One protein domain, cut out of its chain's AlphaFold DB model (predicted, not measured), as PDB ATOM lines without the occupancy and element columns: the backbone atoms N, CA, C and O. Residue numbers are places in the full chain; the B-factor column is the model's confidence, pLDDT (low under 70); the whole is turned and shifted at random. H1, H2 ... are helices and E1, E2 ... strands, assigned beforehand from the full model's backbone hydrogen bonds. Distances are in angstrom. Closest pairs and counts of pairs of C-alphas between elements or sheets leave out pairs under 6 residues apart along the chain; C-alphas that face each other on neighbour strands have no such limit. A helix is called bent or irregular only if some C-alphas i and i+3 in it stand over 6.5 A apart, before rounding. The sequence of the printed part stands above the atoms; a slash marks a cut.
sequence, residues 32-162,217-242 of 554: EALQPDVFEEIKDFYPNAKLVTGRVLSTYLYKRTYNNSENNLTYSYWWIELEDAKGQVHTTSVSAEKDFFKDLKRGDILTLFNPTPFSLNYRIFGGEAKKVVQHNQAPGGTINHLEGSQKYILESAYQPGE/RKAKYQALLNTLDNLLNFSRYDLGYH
ATOM      1  N   GLU A  32      46.720  63.927  34.640       85.25
ATOM      2  CA  GLU A  32      45.572  63.176  34.122       85.25
ATOM      3  C   GLU A  32      44.342  64.057  33.881       85.25
ATOM      4  O   GLU A  32      43.525  63.750  33.018       85.25
ATOM      5  N   ALA A  33      44.203  65.157  34.629       85.56
ATOM      6  CA  ALA A  33      43.138  66.128  34.407       85.56
ATOM      7  C   ALA A  33      43.420  67.040  33.200       85.56
ATOM      8  O   ALA A  33      42.482  67.550  32.592       85.56
ATOM      9  N   LEU A  34      44.695  67.264  32.863       86.00
ATOM     10  CA  LEU A  34      45.110  68.073  31.713       86.00
ATOM     11  C   LEU A  34      45.116  67.265  30.410       86.00
ATOM     12  O   LEU A  34      44.713  67.785  29.373       86.00
ATOM     13  N   GLN A  35      45.552  66.006  30.467       87.31
ATOM     14  CA  GLN A  35      45.584  65.086  29.335       87.31
ATOM     15  C   GLN A  35      45.154  63.680  29.791       87.31
ATOM     16  O   GLN A  35      45.992  62.882  30.219       87.31
ATOM     17  N   PRO A  36      43.853  63.353  29.682       82.31
ATOM     18  CA  PRO A  36      43.318  62.044  30.069       82.31
ATOM     19  C   PRO A  36      43.964  60.876  29.309       82.31
ATOM     20  O   PRO A  36      44.178  59.801  29.877       82.31
ATOM     21  N   ASP A  37      44.351  61.122  28.056       83.38
ATOM     22  CA  ASP A  37      44.830  60.092  27.129       83.38
ATOM     23  C   ASP A  37      46.328  59.784  27.296       83.38
ATOM     24  O   ASP A  37      46.875  58.915  26.620       83.38
ATOM     25  N   VAL A  38      47.019  60.458  28.231       80.25
ATOM     26  CA  VAL A  38      48.475  60.312  28.454       80.25
ATOM     27  C   VAL A  38      48.896  58.870  28.770       80.25
ATOM     28  O   VAL A  38      50.059  58.505  28.615       80.25
ATOM     29  N   PHE A  39      47.945  58.041  29.207       79.06
ATOM     30  CA  PHE A  39      48.163  56.646  29.568       79.06
ATOM     31  C   PHE A  39      47.672  55.624  28.542       79.06
ATOM     32  O   PHE A  39      47.887  54.434  28.773       79.06
ATOM     33  N   GLU A  40      46.984  56.020  27.470       81.38
ATOM     34  CA  GLU A  40      46.374  55.045  26.555       81.38
ATOM     35  C   GLU A  40      47.427  54.126  25.925       81.38
ATOM     36  O   GLU A  40      47.342  52.911  26.078       81.38
ATOM     37  N   GLU A  41      48.488  54.700  25.351       78.50
ATOM     38  CA  GLU A  41      49.559  53.941  24.684       78.50
ATOM     39  C   GLU A  41      50.357  53.055  25.659       78.50
ATOM     40  O   GLU A  41      50.780  51.946  25.325       78.50
ATOM     41  N   ILE A  42      50.566  53.513  26.898       85.69
ATOM     42  CA  ILE A  42      51.391  52.773  27.860       85.69
ATOM     43  C   ILE A  42      50.618  51.683  28.599       85.69
ATOM     44  O   ILE A  42      51.232  50.708  29.036       85.69
ATOM     45  N   LYS A  43      49.291  51.806  28.729       87.00
ATOM     46  CA  LYS A  43      48.445  50.813  29.410       87.00
ATOM     47  C   LYS A  43      48.410  49.472  28.684       87.00
ATOM     48  O   LYS A  43      48.302  48.448  29.360       87.00
ATOM     49  N   ASP A  44      48.610  49.463  27.367       86.62
ATOM     50  CA  ASP A  44      48.758  48.235  26.573       86.62
ATOM     51  C   ASP A  44      49.938  47.373  27.049       86.62
ATOM     52  O   ASP A  44      49.889  46.140  27.041       86.62
ATOM     53  N   PHE A  45      51.005  48.020  27.519       86.69
ATOM     54  CA  PHE A  45      52.211  47.353  28.007       86.69
ATOM     55  C   PHE A  45      52.287  47.275  29.539       86.69
ATOM     56  O   PHE A  45      52.867  46.325  30.080       86.69
ATOM     57  N   TYR A  46      51.707  48.261  30.223       89.06
ATOM     58  CA  TYR A  46      51.776  48.505  31.661       89.06
ATOM     59  C   TYR A  46      50.382  48.872  32.206       89.06
ATOM     60  O   TYR A  46      50.112  50.033  32.518       89.06
ATOM     61  N   PRO A  47      49.478  47.892  32.380       86.69
ATOM     62  CA  PRO A  47      48.071  48.155  32.714       86.69
ATOM     63  C   PRO A  47      47.875  48.835  34.076       86.69
ATOM     64  O   PRO A  47      46.866  49.494  34.308       86.69
ATOM     65  N   ASN A  48      48.853  48.696  34.974       87.94
ATOM     66  CA  ASN A  48      48.837  49.264  36.322       87.94
ATOM     67  C   ASN A  48      49.720  50.514  36.452       87.94
ATOM     68  O   ASN A  48      50.118  50.848  37.571       87.94
ATOM     69  N   ALA A  49      50.071  51.164  35.338       89.38
ATOM     70  CA  ALA A  49      50.866  52.381  35.369       89.38
ATOM     71  C   ALA A  49      50.154  53.471  36.190       89.38
ATOM     72  O   ALA A  49      48.952  53.692  36.042       89.38
ATOM     73  N   LYS A  50      50.900  54.136  37.074       89.75
ATOM     74  CA  LYS A  50      50.400  55.215  37.937       89.75
ATOM     75  C   LYS A  50      51.295  56.434  37.847       89.75
ATOM     76  O   LYS A  50      52.511  56.304  37.696       89.75
ATOM     77  N   LEU A  51      50.691  57.598  38.026       91.06
ATOM     78  CA  LEU A  51      51.386  58.864  38.117       91.06
ATOM     79  C   LEU A  51      50.886  59.628  39.335       91.06
ATOM     80  O   LEU A  51      49.727  59.526  39.731       91.06
ATOM     81  N   VAL A  52      51.816  60.310  39.989       92.50
ATOM     82  CA  VAL A  52      51.526  61.186  41.120       92.50
ATOM     83  C   VAL A  52      52.357  62.437  40.929       92.50
ATOM     84  O   VAL A  52      53.584  62.367  40.912       92.50
ATOM     85  N   THR A  53      51.693  63.576  40.786       93.31
ATOM     86  CA  THR A  53      52.345  64.884  40.738       93.31
ATOM     87  C   THR A  53      52.091  65.613  42.040       93.31
ATOM     88  O   THR A  53      50.948  65.691  42.489       93.31
ATOM     89  N   GLY A  54      53.148  66.169  42.619       92.94
ATOM     90  CA  GLY A  54      53.058  66.842  43.900       92.94
ATOM     91  C   GLY A  54      54.216  67.784  44.178       92.94
ATOM     92  O   GLY A  54      55.169  67.893  43.401       92.94
ATOM     93  N   ARG A  55      54.118  68.452  45.321       92.50
ATOM     94  CA  ARG A  55      55.132  69.344  45.876       92.50
ATOM     95  C   ARG A  55      55.924  68.629  46.960       92.50
ATOM     96  O   ARG A  55      55.348  67.978  47.829       92.50
ATOM     97  N   VAL A  56      57.244  68.779  46.942       92.94
ATOM     98  CA  VAL A  56      58.128  68.229  47.974       92.94
ATOM     99  C   VAL A  56      57.939  69.008  49.278       92.94
ATOM    100  O   VAL A  56      58.206  70.208  49.337       92.94
ATOM    101  N   LEU A  57      57.493  68.323  50.329       90.81
ATOM    102  CA  LEU A  57      57.342  68.875  51.676       90.81
ATOM    103  C   LEU A  57      58.633  68.776  52.483       90.81
ATOM    104  O   LEU A  57      58.995  69.716  53.187       90.81
ATOM    105  N   SER A  58      59.325  67.645  52.376       90.25
ATOM    106  CA  SER A  58      60.567  67.401  53.098       90.25
ATOM    107  C   SER A  58      61.488  66.467  52.320       90.25
ATOM    108  O   SER A  58      61.037  65.639  51.520       90.25
ATOM    109  N   THR A  59      62.794  66.602  52.558       90.88
ATOM    110  CA  THR A  59      63.813  65.691  52.032       90.88
ATOM    111  C   THR A  59      64.698  65.142  53.149       90.88
ATOM    112  O   THR A  59      64.940  65.774  54.186       90.88
ATOM    113  N   TYR A  60      65.183  63.917  52.958       89.88
ATOM    114  CA  TYR A  60      66.172  63.294  53.823       89.88
ATOM    115  C   TYR A  60      67.168  62.479  53.000       89.88
ATOM    116  O   TYR A  60      66.793  61.505  52.345       89.88
ATOM    117  N   LEU A  61      68.444  62.865  53.033       89.69
ATOM    118  CA  LEU A  61      69.484  62.143  52.301       89.69
ATOM    119  C   LEU A  61      69.874  60.875  53.047       89.69
ATOM    120  O   LEU A  61      70.181  60.911  54.241       89.69
ATOM    121  N   TYR A  62      69.943  59.760  52.331       91.00
ATOM    122  CA  TYR A  62      70.434  58.511  52.887       91.00
ATOM    123  C   TYR A  62      71.162  57.663  51.844       91.00
ATOM    124  O   TYR A  62      71.102  57.911  50.641       91.00
ATOM    125  N   LYS A  63      71.862  56.630  52.324       92.25
ATOM    126  CA  LYS A  63      72.612  55.699  51.477       92.25
ATOM    127  C   LYS A  63      72.109  54.272  51.623       92.25
ATOM    128  O   LYS A  63      71.674  53.851  52.699       92.25
ATOM    129  N   ARG A  64      72.226  53.505  50.545       93.12
ATOM    130  CA  ARG A  64      72.064  52.050  50.541       93.12
ATOM    131  C   ARG A  64      73.363  51.382  50.133       93.12
ATOM    132  O   ARG A  64      74.033  51.855  49.219       93.12
ATOM    133  N   THR A  65      73.693  50.278  50.793       92.94
ATOM    134  CA  THR A  65      74.919  49.522  50.549       92.94
ATOM    135  C   THR A  65      74.647  48.065  50.199       92.94
ATOM    136  O   THR A  65      73.693  47.434  50.675       92.94
ATOM    137  N   TYR A  66      75.514  47.523  49.352       90.81
ATOM    138  CA  TYR A  66      75.578  46.114  49.005       90.81
ATOM    139  C   TYR A  66      77.026  45.650  49.064       90.81
ATOM    140  O   TYR A  66      77.844  46.047  48.237       90.81
ATOM    141  N   ASN A  67      77.313  44.803  50.051       87.56
ATOM    142  CA  ASN A  67      78.658  44.319  50.318       87.56
ATOM    143  C   ASN A  67      78.652  42.788  50.260       87.56
ATOM    144  O   ASN A  67      77.925  42.144  51.021       87.56
ATOM    145  N   ASN A  68      79.458  42.213  49.372       88.38
ATOM    146  CA  ASN A  68      79.788  40.791  49.317       88.38
ATOM    147  C   ASN A  68      81.298  40.626  49.022       88.38
ATOM    148  O   ASN A  68      82.036  41.609  49.028       88.38
ATOM    149  N   SER A  69      81.784  39.400  48.802       83.06
ATOM    150  CA  SER A  69      83.212  39.139  48.532       83.06
ATOM    151  C   SER A  69      83.748  39.818  47.264       83.06
ATOM    152  O   SER A  69      84.946  40.060  47.149       83.06
ATOM    153  N   GLU A  70      82.869  40.127  46.317       84.62
ATOM    154  CA  GLU A  70      83.194  40.664  44.994       84.62
ATOM    155  C   GLU A  70      82.758  42.120  44.829       84.62
ATOM    156  O   GLU A  70      83.212  42.804  43.927       84.62
ATOM    157  N   ASN A  71      81.867  42.626  45.674       85.88
ATOM    158  CA  ASN A  71      81.197  43.897  45.458       85.88
ATOM    159  C   ASN A  71      81.137  44.690  46.753       85.88
ATOM    160  O   ASN A  71      80.723  44.174  47.789       85.88
ATOM    161  N   ASN A  72      81.470  45.968  46.663       88.94
ATOM    162  CA  ASN A  72      81.226  46.955  47.702       88.94
ATOM    163  C   ASN A  72      80.589  48.173  47.036       88.94
ATOM    164  O   ASN A  72      81.288  48.999  46.449       88.94
ATOM    165  N   LEU A  73      79.258  48.217  47.033       91.56
ATOM    166  CA  LEU A  73      78.480  49.195  46.278       91.56
ATOM    167  C   LEU A  73      77.705  50.098  47.225       91.56
ATOM    168  O   LEU A  73      76.967  49.612  48.080       91.56
ATOM    169  N   THR A  74      77.801  51.403  47.007       91.25
ATOM    170  CA  THR A  74      77.064  52.426  47.747       91.25
ATOM    171  C   THR A  74      76.280  53.300  46.780       91.25
ATOM    172  O   THR A  74      76.847  53.783  45.801       91.25
ATOM    173  N   TYR A  75      74.997  53.519  47.069       91.19
ATOM    174  CA  TYR A  75      74.080  54.357  46.290       91.19
ATOM    175  C   TYR A  75      73.410  55.390  47.192       91.19
ATOM    176  O   TYR A  75      72.991  55.041  48.300       91.19
ATOM    177  N   SER A  76      73.275  56.623  46.713       91.00
ATOM    178  CA  SER A  76      72.660  57.720  47.472       91.00
ATOM    179  C   SER A  76      71.254  58.052  46.967       91.00
ATOM    180  O   SER A  76      71.015  58.121  45.761       91.00
ATOM    181  N   TYR A  77      70.329  58.278  47.898       92.19
ATOM    182  CA  TYR A  77      68.918  58.545  47.621       92.19
ATOM    183  C   TYR A  77      68.379  59.660  48.515       92.19
ATOM    184  O   TYR A  77      68.762  59.780  49.680       92.19
ATOM    185  N   TRP A  78      67.424  60.415  47.986       92.19
ATOM    186  CA  TRP A  78      66.534  61.275  48.752       92.19
ATOM    187  C   TRP A  78      65.303  60.480  49.165       92.19
ATOM    188  O   TRP A  78      64.585  59.962  48.315       92.19
ATOM    189  N   TRP A  79      65.047  60.386  50.465       93.75
ATOM    190  CA  TRP A  79      63.721  60.064  50.976       93.75
ATOM    191  C   TRP A  79      62.894  61.345  50.983       93.75
ATOM    192  O   TRP A  79      63.322  62.332  51.583       93.75
ATOM    193  N   ILE A  80      61.756  61.340  50.300       94.56
ATOM    194  CA  ILE A  80      60.924  62.528  50.116       94.56
ATOM    195  C   ILE A  80      59.507  62.295  50.617       94.56
ATOM    196  O   ILE A  80      58.983  61.184  50.510       94.56
ATOM    197  N   GLU A  81      58.895  63.364  51.110       94.81
ATOM    198  CA  GLU A  81      57.456  63.473  51.344       94.81
ATOM    199  C   GLU A  81      56.877  64.405  50.280       94.81
ATOM    200  O   GLU A  81      57.317  65.547  50.146       94.81
ATOM    201  N   LEU A  82      55.930  63.907  49.490       94.94
ATOM    202  CA  LEU A  82      55.354  64.595  48.341       94.94
ATOM    203  C   LEU A  82      53.850  64.787  48.549       94.94
ATOM    204  O   LEU A  82      53.117  63.807  48.638       94.94
ATOM    205  N   GLU A  83      53.389  66.029  48.601       94.00
ATOM    206  CA  GLU A  83      51.969  66.380  48.714       94.00
ATOM    207  C   GLU A  83      51.356  66.545  47.326       94.00
ATOM    208  O   GLU A  83      51.816  67.377  46.542       94.00
ATOM    209  N   ASP A  84      50.337  65.751  47.003       92.25
ATOM    210  CA  ASP A  84      49.631  65.862  45.729       92.25
ATOM    211  C   ASP A  84      48.570  66.978  45.719       92.25
ATOM    212  O   ASP A  84      48.285  67.628  46.725       92.25
ATOM    213  N   ALA A  85      47.937  67.187  44.562       88.19
ATOM    214  CA  ALA A  85      46.882  68.187  44.379       88.19
ATOM    215  C   ALA A  85      45.664  68.015  45.314       88.19
ATOM    216  O   ALA A  85      44.876  68.947  45.466       88.19
ATOM    217  N   LYS A  86      45.487  66.834  45.923       87.06
ATOM    218  CA  LYS A  86      44.394  66.511  46.852       87.06
ATOM    219  C   LYS A  86      44.819  66.643  48.319       87.06
ATOM    220  O   LYS A  86      44.013  66.346  49.199       87.06
ATOM    221  N   GLY A  87      46.060  67.055  48.590       86.44
ATOM    222  CA  GLY A  87      46.628  67.122  49.937       86.44
ATOM    223  C   GLY A  87      47.039  65.757  50.499       86.44
ATOM    224  O   GLY A  87      47.268  65.634  51.703       86.44
ATOM    225  N   GLN A  88      47.112  64.706  49.672       93.25
ATOM    226  CA  GLN A  88      47.606  63.405  50.114       93.25
ATOM    227  C   GLN A  88      49.137  63.393  50.081       93.25
ATOM    228  O   GLN A  88      49.755  63.748  49.078       93.25
ATOM    229  N   VAL A  89      49.746  62.942  51.181       94.94
ATOM    230  CA  VAL A  89      51.202  62.823  51.306       94.94
ATOM    231  C   VAL A  89      51.659  61.432  50.873       94.94
ATOM    232  O   VAL A  89      51.237  60.417  51.429       94.94
ATOM    233  N   HIS A  90      52.563  61.398  49.900       94.25
ATOM    234  CA  HIS A  90      53.199  60.201  49.362       94.25
ATOM    235  C   HIS A  90      54.673  60.194  49.754       94.25
ATOM    236  O   HIS A  90      55.391  61.159  49.506       94.25
ATOM    237  N   THR A  91      55.152  59.097  50.336       95.44
ATOM    238  CA  THR A  91      56.565  58.959  50.707       95.44
ATOM    239  C   THR A  91      57.293  58.051  49.733       95.44
ATOM    240  O   THR A  91      56.769  57.000  49.372       95.44
ATOM    241  N   THR A  92      58.495  58.413  49.285       94.81
ATOM    242  CA  THR A  92      59.265  57.541  48.383       94.81
ATOM    243  C   THR A  92      60.758  57.855  48.368       94.81
ATOM    244  O   THR A  92      61.207  58.839  48.950       94.81
ATOM    245  N   SER A  93      61.542  56.998  47.708       94.25
ATOM    246  CA  SER A  93      62.969  57.228  47.460       94.25
ATOM    247  C   SER A  93      63.223  57.647  46.017       94.25
ATOM    248  O   SER A  93      62.818  56.934  45.108       94.25
ATOM    249  N   VAL A  94      63.961  58.735  45.811       92.69
ATOM    250  CA  VAL A  94      64.415  59.206  44.492       92.69
ATOM    251  C   VAL A  94      65.944  59.221  44.464       92.69
ATOM    252  O   VAL A  94      66.585  59.458  45.487       92.69
ATOM    253  N   SER A  95      66.557  58.927  43.316       90.50
ATOM    254  CA  SER A  95      68.020  58.957  43.177       90.50
ATOM    255  C   SER A  95      68.584  60.358  43.450       90.50
ATOM    256  O   SER A  95      68.117  61.336  42.872       90.50
ATOM    257  N   ALA A  96      69.616  60.446  44.296       88.31
ATOM    258  CA  ALA A  96      70.322  61.698  44.603       88.31
ATOM    259  C   ALA A  96      71.571  61.920  43.726       88.31
ATOM    260  O   ALA A  96      72.323  62.866  43.937       88.31
ATOM    261  N   GLU A  97      71.837  61.024  42.773       85.62
ATOM    262  CA  GLU A  97      73.117  60.954  42.050       85.62
ATOM    263  C   GLU A  97      73.108  61.681  40.701       85.62
ATOM    264  O   GLU A  97      74.129  61.727  40.016       85.62
ATOM    265  N   LYS A  98      71.953  62.195  40.272       83.06
ATOM    266  CA  LYS A  98      71.816  62.932  39.012       83.06
ATOM    267  C   LYS A  98      71.848  64.432  39.265       83.06
ATOM    268  O   LYS A  98      71.230  64.916  40.209       83.06
ATOM    269  N   ASP A  99      72.469  65.170  38.350       74.50
ATOM    270  CA  ASP A  99      72.763  66.598  38.523       74.50
ATOM    271  C   ASP A  99      71.546  67.494  38.784       74.50
ATOM    272  O   ASP A  99      71.680  68.535  39.412       74.50
ATOM    273  N   PHE A 100      70.357  67.108  38.319       78.00
ATOM    274  CA  PHE A 100      69.111  67.872  38.493       78.00
ATOM    275  C   PHE A 100      68.236  67.374  39.657       78.00
ATOM    276  O   PHE A 100      67.148  67.900  39.875       78.00
ATOM    277  N   PHE A 101      68.702  66.365  40.397       82.88
ATOM    278  CA  PHE A 101      68.109  65.895  41.655       82.88
ATOM    279  C   PHE A 101      69.073  66.018  42.842       82.88
ATOM    280  O   PHE A 101      68.660  65.822  43.984       82.88
ATOM    281  N   LYS A 102      70.346  66.359  42.604       76.50
ATOM    282  CA  LYS A 102      71.326  66.581  43.675       76.50
ATOM    283  C   LYS A 102      70.889  67.702  44.625       76.50
ATOM    284  O   LYS A 102      71.066  67.559  45.825       76.50
ATOM    285  N   ASP A 103      70.245  68.743  44.093       74.38
ATOM    286  CA  ASP A 103      69.781  69.931  44.818       74.38
ATOM    287  C   ASP A 103      68.264  69.919  45.041       74.38
ATOM    288  O   ASP A 103      67.634  70.973  45.018       74.38
ATOM    289  N   LEU A 104      67.661  68.738  45.216       86.00
ATOM    290  CA  LEU A 104      66.227  68.646  45.476       86.00
ATOM    291  C   LEU A 104      65.873  69.361  46.791       86.00
ATOM    292  O   LEU A 104      66.465  69.095  47.844       86.00
ATOM    293  N   LYS A 105      64.904  70.272  46.724       85.00
ATOM    294  CA  LYS A 105      64.537  71.201  47.796       85.00
ATOM    295  C   LYS A 105      63.049  71.109  48.127       85.00
ATOM    296  O   LYS A 105      62.216  70.685  47.326       85.00
ATOM    297  N   ARG A 106      62.704  71.542  49.342       86.88
ATOM    298  CA  ARG A 106      61.309  71.776  49.731       86.88
ATOM    299  C   ARG A 106      60.693  72.805  48.781       86.88
ATOM    300  O   ARG A 106      61.302  73.836  48.514       86.88
ATOM    301  N   GLY A 107      59.488  72.523  48.298       86.31
ATOM    302  CA  GLY A 107      58.793  73.343  47.308       86.31
ATOM    303  C   GLY A 107      59.005  72.903  45.857       86.31
ATOM    304  O   GLY A 107      58.207  73.304  45.010       86.31
ATOM    305  N   ASP A 108      59.994  72.049  45.570       89.19
ATOM    306  CA  ASP A 108      60.184  71.505  44.224       89.19
ATOM    307  C   ASP A 108      58.977  70.663  43.801       89.19
ATOM    308  O   ASP A 108      58.333  69.994  44.617       89.19
ATOM    309  N   ILE A 109      58.665  70.695  42.506       91.56
ATOM    310  CA  ILE A 109      57.506  70.005  41.943       91.56
ATOM    311  C   ILE A 109      57.985  68.770  41.197       91.56
ATOM    312  O   ILE A 109      58.717  68.863  40.209       91.56
ATOM    313  N   LEU A 110      57.544  67.604  41.661       94.00
ATOM    314  CA  LEU A 110      57.928  66.322  41.089       94.00
ATOM    315  C   LEU A 110      56.723  65.573  40.548       94.00
ATOM    316  O   LEU A 110      55.608  65.673  41.054       94.00
ATOM    317  N   THR A 111      56.972  64.767  39.525       93.56
ATOM    318  CA  THR A 111      56.035  63.748  39.060       93.56
ATOM    319  C   THR A 111      56.676  62.376  39.179       93.56
ATOM    320  O   THR A 111      57.703  62.098  38.559       93.56
ATOM    321  N   LEU A 112      56.071  61.525  40.002       93.62
ATOM    322  CA  LEU A 112      56.462  60.141  40.228       93.62
ATOM    323  C   LEU A 112      55.741  59.262  39.212       93.62
ATOM    324  O   LEU A 112      54.517  59.137  39.253       93.62
ATOM    325  N   PHE A 113      56.497  58.632  38.324       92.50
ATOM    326  CA  PHE A 113      55.976  57.735  37.308       92.50
ATOM    327  C   PHE A 113      56.272  56.276  37.677       92.50
ATOM    328  O   PHE A 113      57.418  55.856  37.844       92.50
ATOM    329  N   ASN A 114      55.212  55.484  37.822       91.75
ATOM    330  CA  ASN A 114      55.251  54.096  38.266       91.75
ATOM    331  C   ASN A 114      54.654  53.174  37.195       91.75
ATOM    332  O   ASN A 114      53.494  52.787  37.325       91.75
ATOM    333  N   PRO A 115      55.413  52.794  36.151       89.00
ATOM    334  CA  PRO A 115      54.928  51.842  35.150       89.00
ATOM    335  C   PRO A 115      54.725  50.442  35.751       89.00
ATOM    336  O   PRO A 115      53.754  49.755  35.439       89.00
ATOM    337  N   THR A 116      55.603  50.034  36.670       88.50
ATOM    338  CA  THR A 116      55.444  48.830  37.500       88.50
ATOM    339  C   THR A 116      55.910  49.094  38.929       88.50
ATOM    340  O   THR A 116      56.743  49.982  39.123       88.50
ATOM    341  N   PRO A 117      55.440  48.325  39.931       86.12
ATOM    342  CA  PRO A 117      55.996  48.385  41.278       86.12
ATOM    343  C   PRO A 117      57.507  48.118  41.250       86.12
ATOM    344  O   PRO A 117      57.943  47.047  40.827       86.12
ATOM    345  N   PHE A 118      58.297  49.087  41.705       88.38
ATOM    346  CA  PHE A 118      59.753  49.001  41.758       88.38
ATOM    347  C   PHE A 118      60.236  49.148  43.204       88.38
ATOM    348  O   PHE A 118      59.691  49.934  43.982       88.38
ATOM    349  N   SER A 119      61.236  48.350  43.589       90.12
ATOM    350  CA  SER A 119      61.763  48.333  44.953       90.12
ATOM    351  C   SER A 119      63.285  48.331  45.004       90.12
ATOM    352  O   SER A 119      63.961  47.566  44.316       90.12
ATOM    353  N   LEU A 120      63.826  49.146  45.905       91.19
ATOM    354  CA  LEU A 120      65.248  49.221  46.205       91.19
ATOM    355  C   LEU A 120      65.640  48.090  47.163       91.19
ATOM    356  O   LEU A 120      65.304  48.107  48.348       91.19
ATOM    357  N   ASN A 121      66.385  47.106  46.659       89.25
ATOM    358  CA  ASN A 121      66.663  45.870  47.403       89.25
ATOM    359  C   ASN A 121      67.938  45.926  48.267       89.25
ATOM    360  O   ASN A 121      68.153  45.063  49.119       89.25
ATOM    361  N   TYR A 122      68.797  46.930  48.075       91.81
ATOM    362  CA  TYR A 122      70.018  47.089  48.868       91.81
ATOM    363  C   TYR A 122      69.735  47.584  50.287       91.81
ATOM    364  O   TYR A 122      68.742  48.271  50.542       91.81
ATOM    365  N   ARG A 123      70.620  47.228  51.225       91.94
ATOM    366  CA  ARG A 123      70.429  47.495  52.656       91.94
ATOM    367  C   ARG A 123      70.603  48.981  52.944       91.94
ATOM    368  O   ARG A 123      71.534  49.597  52.445       91.94
ATOM    369  N   ILE A 124      69.751  49.541  53.796       92.44
ATOM    370  CA  ILE A 124      69.894  50.923  54.270       92.44
ATOM    371  C   ILE A 124      71.128  51.027  55.174       92.44
ATOM    372  O   ILE A 124      71.284  50.245  56.122       92.44
ATOM    373  N   PHE A 125      71.992  51.997  54.881       88.69
ATOM    374  CA  PHE A 125      73.198  52.284  55.644       88.69
ATOM    375  C   PHE A 125      72.888  53.189  56.845       88.69
ATOM    376  O   PHE A 125      72.260  54.233  56.705       88.69
ATOM    377  N   GLY A 126      73.367  52.803  58.032       84.81
ATOM    378  CA  GLY A 126      73.184  53.568  59.270       84.81
ATOM    379  C   GLY A 126      71.855  53.309  59.995       84.81
ATOM    380  O   GLY A 126      70.849  52.930  59.401       84.81
ATOM    381  N   GLY A 127      71.864  53.478  61.322       84.31
ATOM    382  CA  GLY A 127      70.685  53.265  62.174       84.31
ATOM    383  C   GLY A 127      69.634  54.370  62.061       84.31
ATOM    384  O   GLY A 127      68.447  54.072  62.094       84.31
ATOM    385  N   GLU A 128      70.053  55.625  61.871       82.00
ATOM    386  CA  GLU A 128      69.129  56.765  61.763       82.00
ATOM    387  C   GLU A 128      68.288  56.707  60.484       82.00
ATOM    388  O   GLU A 128      67.070  56.848  60.546       82.00
ATOM    389  N   ALA A 129      68.897  56.380  59.341       87.06
ATOM    390  CA  ALA A 129      68.168  56.246  58.082       87.06
ATOM    391  C   ALA A 129      67.092  55.147  58.139       87.06
ATOM    392  O   ALA A 129      66.015  55.315  57.576       87.06
ATOM    393  N   LYS A 130      67.331  54.056  58.882       88.31
ATOM    394  CA  LYS A 130      66.343  52.980  59.082       88.31
ATOM    395  C   LYS A 130      65.117  53.405  59.892       88.31
ATOM    396  O   LYS A 130      64.098  52.735  59.804       88.31
ATOM    397  N   LYS A 131      65.219  54.470  60.693       87.56
ATOM    398  CA  LYS A 131      64.080  55.026  61.442       87.56
ATOM    399  C   LYS A 131      63.214  55.941  60.575       87.56
ATOM    400  O   LYS A 131      62.052  56.141  60.893       87.56
ATOM    401  N   VAL A 132      63.795  56.521  59.521       86.75
ATOM    402  CA  VAL A 132      63.135  57.506  58.648       86.75
ATOM    403  C   VAL A 132      62.537  56.842  57.411       86.75
ATOM    404  O   VAL A 132      61.404  57.126  57.047       86.75
ATOM    405  N   VAL A 133      63.294  55.955  56.762       91.31
ATOM    406  CA  VAL A 133      62.880  55.285  55.524       91.31
ATOM    407  C   VAL A 133      61.876  54.185  55.857       91.31
ATOM    408  O   VAL A 133      62.239  53.151  56.417       91.31
ATOM    409  N   GLN A 134      60.615  54.414  55.499       89.69
ATOM    410  CA  GLN A 134      59.496  53.559  55.906       89.69
ATOM    411  C   GLN A 134      59.345  52.312  55.025       89.69
ATOM    412  O   GLN A 134      58.883  51.271  55.486       89.69
ATOM    413  N   HIS A 135      59.748  52.395  53.754       92.25
ATOM    414  CA  HIS A 135      59.639  51.295  52.799       92.25
ATOM    415  C   HIS A 135      60.704  51.356  51.700       92.25
ATOM    416  O   HIS A 135      61.422  52.338  51.531       92.25
ATOM    417  N   ASN A 136      60.787  50.281  50.913       92.88
ATOM    418  CA  ASN A 136      61.734  50.150  49.804       92.88
ATOM    419  C   ASN A 136      61.150  50.523  48.437       92.88
ATOM    420  O   ASN A 136      61.881  50.466  47.455       92.88
ATOM    421  N   GLN A 137      59.859  50.855  48.353       91.56
ATOM    422  CA  GLN A 137      59.246  51.265  47.089       91.56
ATOM    423  C   GLN A 137      59.877  52.567  46.583       91.56
ATOM    424  O   GLN A 137      60.137  53.479  47.373       91.56
ATOM    425  N   ALA A 138      60.133  52.615  45.282       92.12
ATOM    426  CA  ALA A 138      60.693  53.755  44.569       92.12
ATOM    427  C   ALA A 138      59.995  53.882  43.206       92.12
ATOM    428  O   ALA A 138      59.511  52.872  42.683       92.12
ATOM    429  N   PRO A 139      59.910  55.092  42.633       92.06
ATOM    430  CA  PRO A 139      59.304  55.280  41.334       92.06
ATOM    431  C   PRO A 139      60.170  54.679  40.230       92.06
ATOM    432  O   PRO A 139      61.396  54.670  40.317       92.06
ATOM    433  N   GLY A 140      59.528  54.173  39.177       88.19
ATOM    434  CA  GLY A 140      60.251  53.676  38.008       88.19
ATOM    435  C   GLY A 140      60.877  54.804  37.189       88.19
ATOM    436  O   GLY A 140      61.968  54.639  36.650       88.19
ATOM    437  N   GLY A 141      60.212  55.959  37.141       90.69
ATOM    438  CA  GLY A 141      60.760  57.200  36.618       90.69
ATOM    439  C   GLY A 141      60.308  58.405  37.437       90.69
ATOM    440  O   GLY A 141      59.265  58.377  38.081       90.69
ATOM    441  N   THR A 142      61.104  59.467  37.444       92.06
ATOM    442  CA  THR A 142      60.787  60.710  38.166       92.06
ATOM    443  C   THR A 142      61.053  61.899  37.268       92.06
ATOM    444  O   THR A 142      62.123  61.967  36.669       92.06
ATOM    445  N   ILE A 143      60.117  62.842  37.204       92.38
ATOM    446  CA  ILE A 143      60.243  64.089  36.445       92.38
ATOM    447  C   ILE A 143      60.368  65.246  37.431       92.38
ATOM    448  O   ILE A 143      59.571  65.340  38.366       92.38
ATOM    449  N   ASN A 144      61.357  66.109  37.217       91.69
ATOM    450  CA  ASN A 144      61.530  67.365  37.934       91.69
ATOM    451  C   ASN A 144      61.040  68.533  37.061       91.69
ATOM    452  O   ASN A 144      61.546  68.736  35.951       91.69
ATOM    453  N   HIS A 145      60.060  69.283  37.565       89.12
ATOM    454  CA  HIS A 145      59.437  70.422  36.888       89.12
ATOM    455  C   HIS A 145      60.161  71.731  37.227       89.12
ATOM    456  O   HIS A 145      59.717  72.510  38.072       89.12
ATOM    457  N   LEU A 146      61.286  71.971  36.550       83.31
ATOM    458  CA  LEU A 146      62.087  73.194  36.693       83.31
ATOM    459  C   LEU A 146      61.438  74.398  35.981       83.31
ATOM    460  O   LEU A 146      60.530  74.241  35.169       83.31
ATOM    461  N   GLU A 147      61.935  75.613  36.237       74.06
ATOM    462  CA  GLU A 147      61.347  76.858  35.703       74.06
ATOM    463  C   GLU A 147      61.413  77.012  34.176       74.06
ATOM    464  O   GLU A 147      60.627  77.772  33.620       74.06
ATOM    465  N   GLY A 148      62.305  76.287  33.489       68.12
ATOM    466  CA  GLY A 148      62.443  76.391  32.029       68.12
ATOM    467  C   GLY A 148      62.854  75.118  31.286       68.12
ATOM    468  O   GLY A 148      62.903  75.138  30.062       68.12
ATOM    469  N   SER A 149      63.163  74.016  31.978       79.69
ATOM    470  CA  SER A 149      63.399  72.726  31.311       79.69
ATOM    471  C   SER A 149      63.091  71.559  32.240       79.69
ATOM    472  O   SER A 149      63.829  71.285  33.187       79.69
ATOM    473  N   GLN A 150      61.994  70.864  31.975       86.38
ATOM    474  CA  GLN A 150      61.650  69.637  32.673       86.38
ATOM    475  C   GLN A 150      62.692  68.565  32.343       86.38
ATOM    476  O   GLN A 150      63.175  68.465  31.214       86.38
ATOM    477  N   LYS A 151      63.058  67.753  33.335       88.00
ATOM    478  CA  LYS A 151      64.012  66.648  33.158       88.00
ATOM    479  C   LYS A 151      63.512  65.412  33.874       88.00
ATOM    480  O   LYS A 151      62.933  65.525  34.950       88.00
ATOM    481  N   TYR A 152      63.783  64.237  33.314       89.75
ATOM    482  CA  TYR A 152      63.390  62.971  33.924       89.75
ATOM    483  C   TYR A 152      64.573  62.044  34.196       89.75
ATOM    484  O   TYR A 152      65.608  62.092  33.534       89.75
ATOM    485  N   ILE A 153      64.383  61.157  35.168       88.19
ATOM    486  CA  ILE A 153      65.174  59.943  35.357       88.19
ATOM    487  C   ILE A 153      64.269  58.756  35.077       88.19
ATOM    488  O   ILE A 153      63.122  58.738  35.517       88.19
ATOM    489  N   LEU A 154      64.818  57.756  34.401       88.69
ATOM    490  CA  LEU A 154      64.247  56.424  34.294       88.69
ATOM    491  C   LEU A 154      65.244  55.421  34.872       88.69
ATOM    492  O   LEU A 154      66.436  55.478  34.559       88.69
ATOM    493  N   GLU A 155      64.760  54.511  35.709       87.00
ATOM    494  CA  GLU A 155      65.595  53.469  36.298       87.00
ATOM    495  C   GLU A 155      66.157  52.531  35.220       87.00
ATOM    496  O   GLU A 155      65.453  52.096  34.303       87.00
ATOM    497  N   SER A 156      67.435  52.165  35.348       81.06
ATOM    498  CA  SER A 156      68.123  51.320  34.359       81.06
ATOM    499  C   SER A 156      67.518  49.918  34.240       81.06
ATOM    500  O   SER A 156      67.694  49.261  33.219       81.06
ATOM    501  N   ALA A 157      66.742  49.479  35.236       81.75
ATOM    502  CA  ALA A 157      66.000  48.221  35.212       81.75
ATOM    503  C   ALA A 157      65.001  48.114  34.042       81.75
ATOM    504  O   ALA A 157      64.655  47.002  33.643       81.75
ATOM    505  N   TYR A 158      64.549  49.244  33.487       84.25
ATOM    506  CA  TYR A 158      63.657  49.266  32.325       84.25
ATOM    507  C   TYR A 158      64.402  49.206  30.987       84.25
ATOM    508  O   TYR A 158      63.777  48.927  29.963       84.25
ATOM    509  N   GLN A 159      65.719  49.438  30.972       85.38
ATOM    510  CA  GLN A 159      66.499  49.385  29.741       85.38
ATOM    511  C   GLN A 159      66.591  47.938  29.235       85.38
ATOM    512  O   GLN A 159      66.878  47.019  30.010       85.38
ATOM    513  N   PRO A 160      66.357  47.694  27.934       82.94
ATOM    514  CA  PRO A 160      66.491  46.359  27.380       82.94
ATOM    515  C   PRO A 160      67.959  45.926  27.449       82.94
ATOM    516  O   PRO A 160      68.834  46.575  26.883       82.94
ATOM    517  N   GLY A 161      68.228  44.814  28.136       76.12
ATOM    518  CA  GLY A 161      69.557  44.198  28.137       76.12
ATOM    519  C   GLY A 161      69.973  43.709  26.746       76.12
ATOM    520  O   GLY A 161      69.142  43.563  25.850       76.12
ATOM    521  N   GLU A 162      71.263  43.419  26.577       75.44
ATOM    522  CA  GLU A 162      71.823  42.994  25.292       75.44
ATOM    523  C   GLU A 162      71.216  41.684  24.764       75.44
ATOM    524  O   GLU A 162      70.811  40.786  25.514       75.44
ATOM    525  N   ARG A 217      60.453  43.766  24.113       85.81
ATOM    526  CA  ARG A 217      61.072  44.560  25.196       85.81
ATOM    527  C   ARG A 217      61.458  45.960  24.733       85.81
ATOM    528  O   ARG A 217      61.286  46.913  25.487       85.81
ATOM    529  N   LYS A 218      61.968  46.083  23.508       88.81
ATOM    530  CA  LYS A 218      62.326  47.367  22.909       88.81
ATOM    531  C   LYS A 218      61.084  48.230  22.691       88.81
ATOM    532  O   LYS A 218      61.115  49.391  23.070       88.81
ATOM    533  N   ALA A 219      59.995  47.659  22.172       88.38
ATOM    534  CA  ALA A 219      58.720  48.355  22.003       88.38
ATOM    535  C   ALA A 219      58.162  48.849  23.348       88.38
ATOM    536  O   ALA A 219      57.820  50.021  23.469       88.38
ATOM    537  N   LYS A 220      58.183  48.001  24.389       89.56
ATOM    538  CA  LYS A 220      57.803  48.390  25.761       89.56
ATOM    539  C   LYS A 220      58.618  49.573  26.284       89.56
ATOM    540  O   LYS A 220      58.057  50.516  26.830       89.56
ATOM    541  N   TYR A 221      59.938  49.519  26.117       90.88
ATOM    542  CA  TYR A 221      60.835  50.594  26.534       90.88
ATOM    543  C   TYR A 221      60.588  51.887  25.745       90.88
ATOM    544  O   TYR A 221      60.610  52.972  26.312       90.88
ATOM    545  N   GLN A 222      60.305  51.776  24.448       90.31
ATOM    546  CA  GLN A 222      60.056  52.922  23.578       90.31
ATOM    547  C   GLN A 222      58.723  53.614  23.900       90.31
ATOM    548  O   GLN A 222      58.700  54.835  23.996       90.31
ATOM    549  N   ALA A 223      57.661  52.855  24.189       88.88
ATOM    550  CA  ALA A 223      56.398  53.404  24.695       88.88
ATOM    551  C   ALA A 223      56.590  54.156  26.027       88.88
ATOM    552  O   ALA A 223      55.985  55.203  26.263       88.88
ATOM    553  N   LEU A 224      57.483  53.650  26.887       90.44
ATOM    554  CA  LEU A 224      57.855  54.304  28.141       90.44
ATOM    555  C   LEU A 224      58.543  55.654  27.884       90.44
ATOM    556  O   LEU A 224      58.143  56.657  28.470       90.44
ATOM    557  N   LEU A 225      59.524  55.695  26.978       90.62
ATOM    558  CA  LEU A 225      60.195  56.941  26.592       90.62
ATOM    559  C   LEU A 225      59.222  57.956  25.982       90.62
ATOM    560  O   LEU A 225      59.194  59.090  26.443       90.62
ATOM    561  N   ASN A 226      58.370  57.537  25.042       89.69
ATOM    562  CA  ASN A 226      57.355  58.407  24.435       89.69
ATOM    563  C   ASN A 226      56.429  59.023  25.497       89.69
ATOM    564  O   ASN A 226      56.124  60.212  25.458       89.69
ATOM    565  N   THR A 227      56.011  58.221  26.482       90.00
ATOM    566  CA  THR A 227      55.171  58.706  27.585       90.00
ATOM    567  C   THR A 227      55.921  59.727  28.435       90.00
ATOM    568  O   THR A 227      55.371  60.778  28.745       90.00
ATOM    569  N   LEU A 228      57.180  59.461  28.795       89.75
ATOM    570  CA  LEU A 228      57.996  60.413  29.554       89.75
ATOM    571  C   LEU A 228      58.209  61.721  28.789       89.75
ATOM    572  O   LEU A 228      58.071  62.782  29.389       89.75
ATOM    573  N   ASP A 229      58.472  61.655  27.485       88.19
ATOM    574  CA  ASP A 229      58.632  62.834  26.631       88.19
ATOM    575  C   ASP A 229      57.331  63.649  26.552       88.19
ATOM    576  O   ASP A 229      57.364  64.872  26.667       88.19
ATOM    577  N   ASN A 230      56.169  62.992  26.473       88.44
ATOM    578  CA  ASN A 230      54.875  63.674  26.561       88.44
ATOM    579  C   ASN A 230      54.679  64.359  27.920       88.44
ATOM    580  O   ASN A 230      54.178  65.483  27.984       88.44
ATOM    581  N   LEU A 231      55.098  63.711  29.010       88.62
ATOM    582  CA  LEU A 231      55.000  64.268  30.359       88.62
ATOM    583  C   LEU A 231      55.920  65.481  30.580       88.62
ATOM    584  O   LEU A 231      55.620  66.310  31.440       88.62
ATOM    585  N   LEU A 232      57.008  65.617  29.810       88.62
ATOM    586  CA  LEU A 232      57.878  66.796  29.858       88.62
ATOM    587  C   LEU A 232      57.192  68.072  29.350       88.62
ATOM    588  O   LEU A 232      57.633  69.161  29.703       88.62
ATOM    589  N   ASN A 233      56.108  67.965  28.572       88.00
ATOM    590  CA  ASN A 233      55.396  69.133  28.044       88.00
ATOM    591  C   ASN A 233      54.619  69.909  29.116       88.00
ATOM    592  O   ASN A 233      54.270  71.066  28.897       88.00
ATOM    593  N   PHE A 234      54.350  69.299  30.271       88.19
ATOM    594  CA  PHE A 234      53.648  69.960  31.364       88.19
ATOM    595  C   PHE A 234      54.635  70.713  32.245       88.19
ATOM    596  O   PHE A 234      55.613  70.150  32.726       88.19
ATOM    597  N   SER A 235      54.391  71.997  32.477       88.81
ATOM    598  CA  SER A 235      55.180  72.815  33.397       88.81
ATOM    599  C   SER A 235      54.500  72.966  34.758       88.81
ATOM    600  O   SER A 235      53.296  72.749  34.923       88.81
ATOM    601  N   ARG A 236      55.252  73.458  35.752       87.69
ATOM    602  CA  ARG A 236      54.679  73.895  37.041       87.69
ATOM    603  C   ARG A 236      53.602  74.979  36.891       87.69
ATOM    604  O   ARG A 236      52.794  75.161  37.805       87.69
ATOM    605  N   TYR A 237      53.592  75.712  35.773       87.06
ATOM    606  CA  TYR A 237      52.575  76.720  35.488       87.06
ATOM    607  C   TYR A 237      51.260  76.070  35.066       87.06
ATOM    608  O   TYR A 237      50.227  76.381  35.658       87.06
ATOM    609  N   ASP A 238      51.321  75.103  34.148       87.06
ATOM    610  CA  ASP A 238      50.154  74.356  33.652       87.06
ATOM    611  C   ASP A 238      49.447  73.592  34.777       87.06
ATOM    612  O   ASP A 238      48.217  73.541  34.851       87.06
ATOM    613  N   LEU A 239      50.244  73.059  35.704       87.44
ATOM    614  CA  LEU A 239      49.788  72.328  36.884       87.44
ATOM    615  C   LEU A 239      49.248  73.232  38.010       87.44
ATOM    616  O   LEU A 239      48.644  72.740  38.961       87.44
ATOM    617  N   GLY A 240      49.456  74.553  37.927       85.62
ATOM    618  CA  GLY A 240      48.985  75.517  38.928       85.62
ATOM    619  C   GLY A 240      49.860  75.650  40.183       85.62
ATOM    620  O   GLY A 240      49.532  76.434  41.068       85.62
ATOM    621  N   TYR A 241      51.007  74.968  40.264       86.94
ATOM    622  CA  TYR A 241      51.884  75.028  41.447       86.94
ATOM    623  C   TYR A 241      52.561  76.389  41.653       86.94
ATOM    624  O   TYR A 241      52.968  76.716  42.765       86.94
ATOM    625  N   HIS A 242      52.653  77.222  40.615       83.50
ATOM    626  CA  HIS A 242      53.180  78.587  40.723       83.50
ATOM    627  C   HIS A 242      52.344  79.520  41.625       83.50
ATOM    628  O   HIS A 242      52.876  80.524  42.090       83.50
TER     629      HIS A 242
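What this domain is: This is residues 32 to 162 and 217 to 242 of the 554 residues of an uncharacterized protein of Pseudoalteromonas piscicida (UniProt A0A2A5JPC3). One six-stranded sheet is folded back on itself, E3 and E2 facing E4, E5 and E6 across the bent strand E1, and the long hairpin E1 and E2 reaches away to one end of the domain. Helix H3 packs on the outside of E5 and E6, H1 runs beside H3, and the short H2 is over the E1 side of the hairpin. The 157 printed residues hold three named helices and six named strands, in the order H1 E1 E2 E3 E4 H2 E5 E6 H3; the sheet, E3 E2 E1 E4 E5 E6, is antiparallel throughout, and the class is mixed. The whole is compact, with a radius of gyration of the C-alphas of 16.0 A and spans of 48 by 39 by 26 A.

Where its parts are: H1, residues 36 to 43, begins with C-alpha 36 at (43.318, 62.044, 30.069); it is irregular, C-alphas 38 and 41 being 7.5 A apart. E1, residues 50 to 67, spans 32.7 A and bends by 119 degrees at residue 54. E2, residues 71 to 84, spans 38.5 A from C-alpha 71 at (81.197, 43.897, 45.458). E3 is residues 89 to 95, 19.1 A, and E4 residues 109 to 114, 16.5 A. H2 is residues 127 to 132, E5 residues 141 to 144 and E6 residues 151 to 154. H3, residues 217 to 231, spans 21.3 A and ends with C-alpha 231 at (55.000, 64.268, 30.359).

How they stand to each other: The twisted sheet has edge strands E3 and E6. E1, E2 and E3 form a meander, each strand the antiparallel neighbour of the one before, and with E4 beside E1 a Greek key, the first of four strands pairing with the fourth. Within hydrogen-bond range are N 62 and O 77 of the hairpin E1 and E2, 2.9 A apart, N 80 and O 92 of the hairpin E2 and E3, 2.9 A apart, and N 52 and O 112 of the neighbours E1 and E4, 3.0 A apart. N 111 and O 143 of E4 and E5 are 2.9 A apart, and N 142 and O 153 of the hairpin E5 and E6 2.9 A. In this folded sheet, two leaves that face each other with E1 as the hinge, the closest C-alphas of E3 and E5 are those of Val 94 and Thr 142, 7.4 A. H3 is on the sheet at a height of 10.6 A, over E5 and E6, along the strands at 21 degrees to E5 on the local plane; its closest C-alpha to E6 is Leu 228, 7.4 A from that of Tyr 152. H1 touches H3, the closest C-alphas being those of Ile 42 and Ala 223, 6.0 A, at a shallow tilt of 15 degrees, opposite ways. H2 is on the sheet at a height of 9.1 A, only just over E1, with 3 of its 6 C-alphas falling on it. Every O i to N i+4 pair is within hydrogen-bond range in H3, but 1 of 4 in H1, beside 3 of 5 O i to N i+3 pairs, and 1 of 2 in H2.

The domain as a whole: The two C-alphas farthest apart, those of Ser 69 and Gly 240, are 50.9 A apart. Residues 163 to 216 are not printed, and C-alphas 162 and 217 are 10.9 A apart across the cut. The links E3 to E4 and E4 to H2 are long. The mean pLDDT of the printed part is 88.1, and residue 148 is under 70.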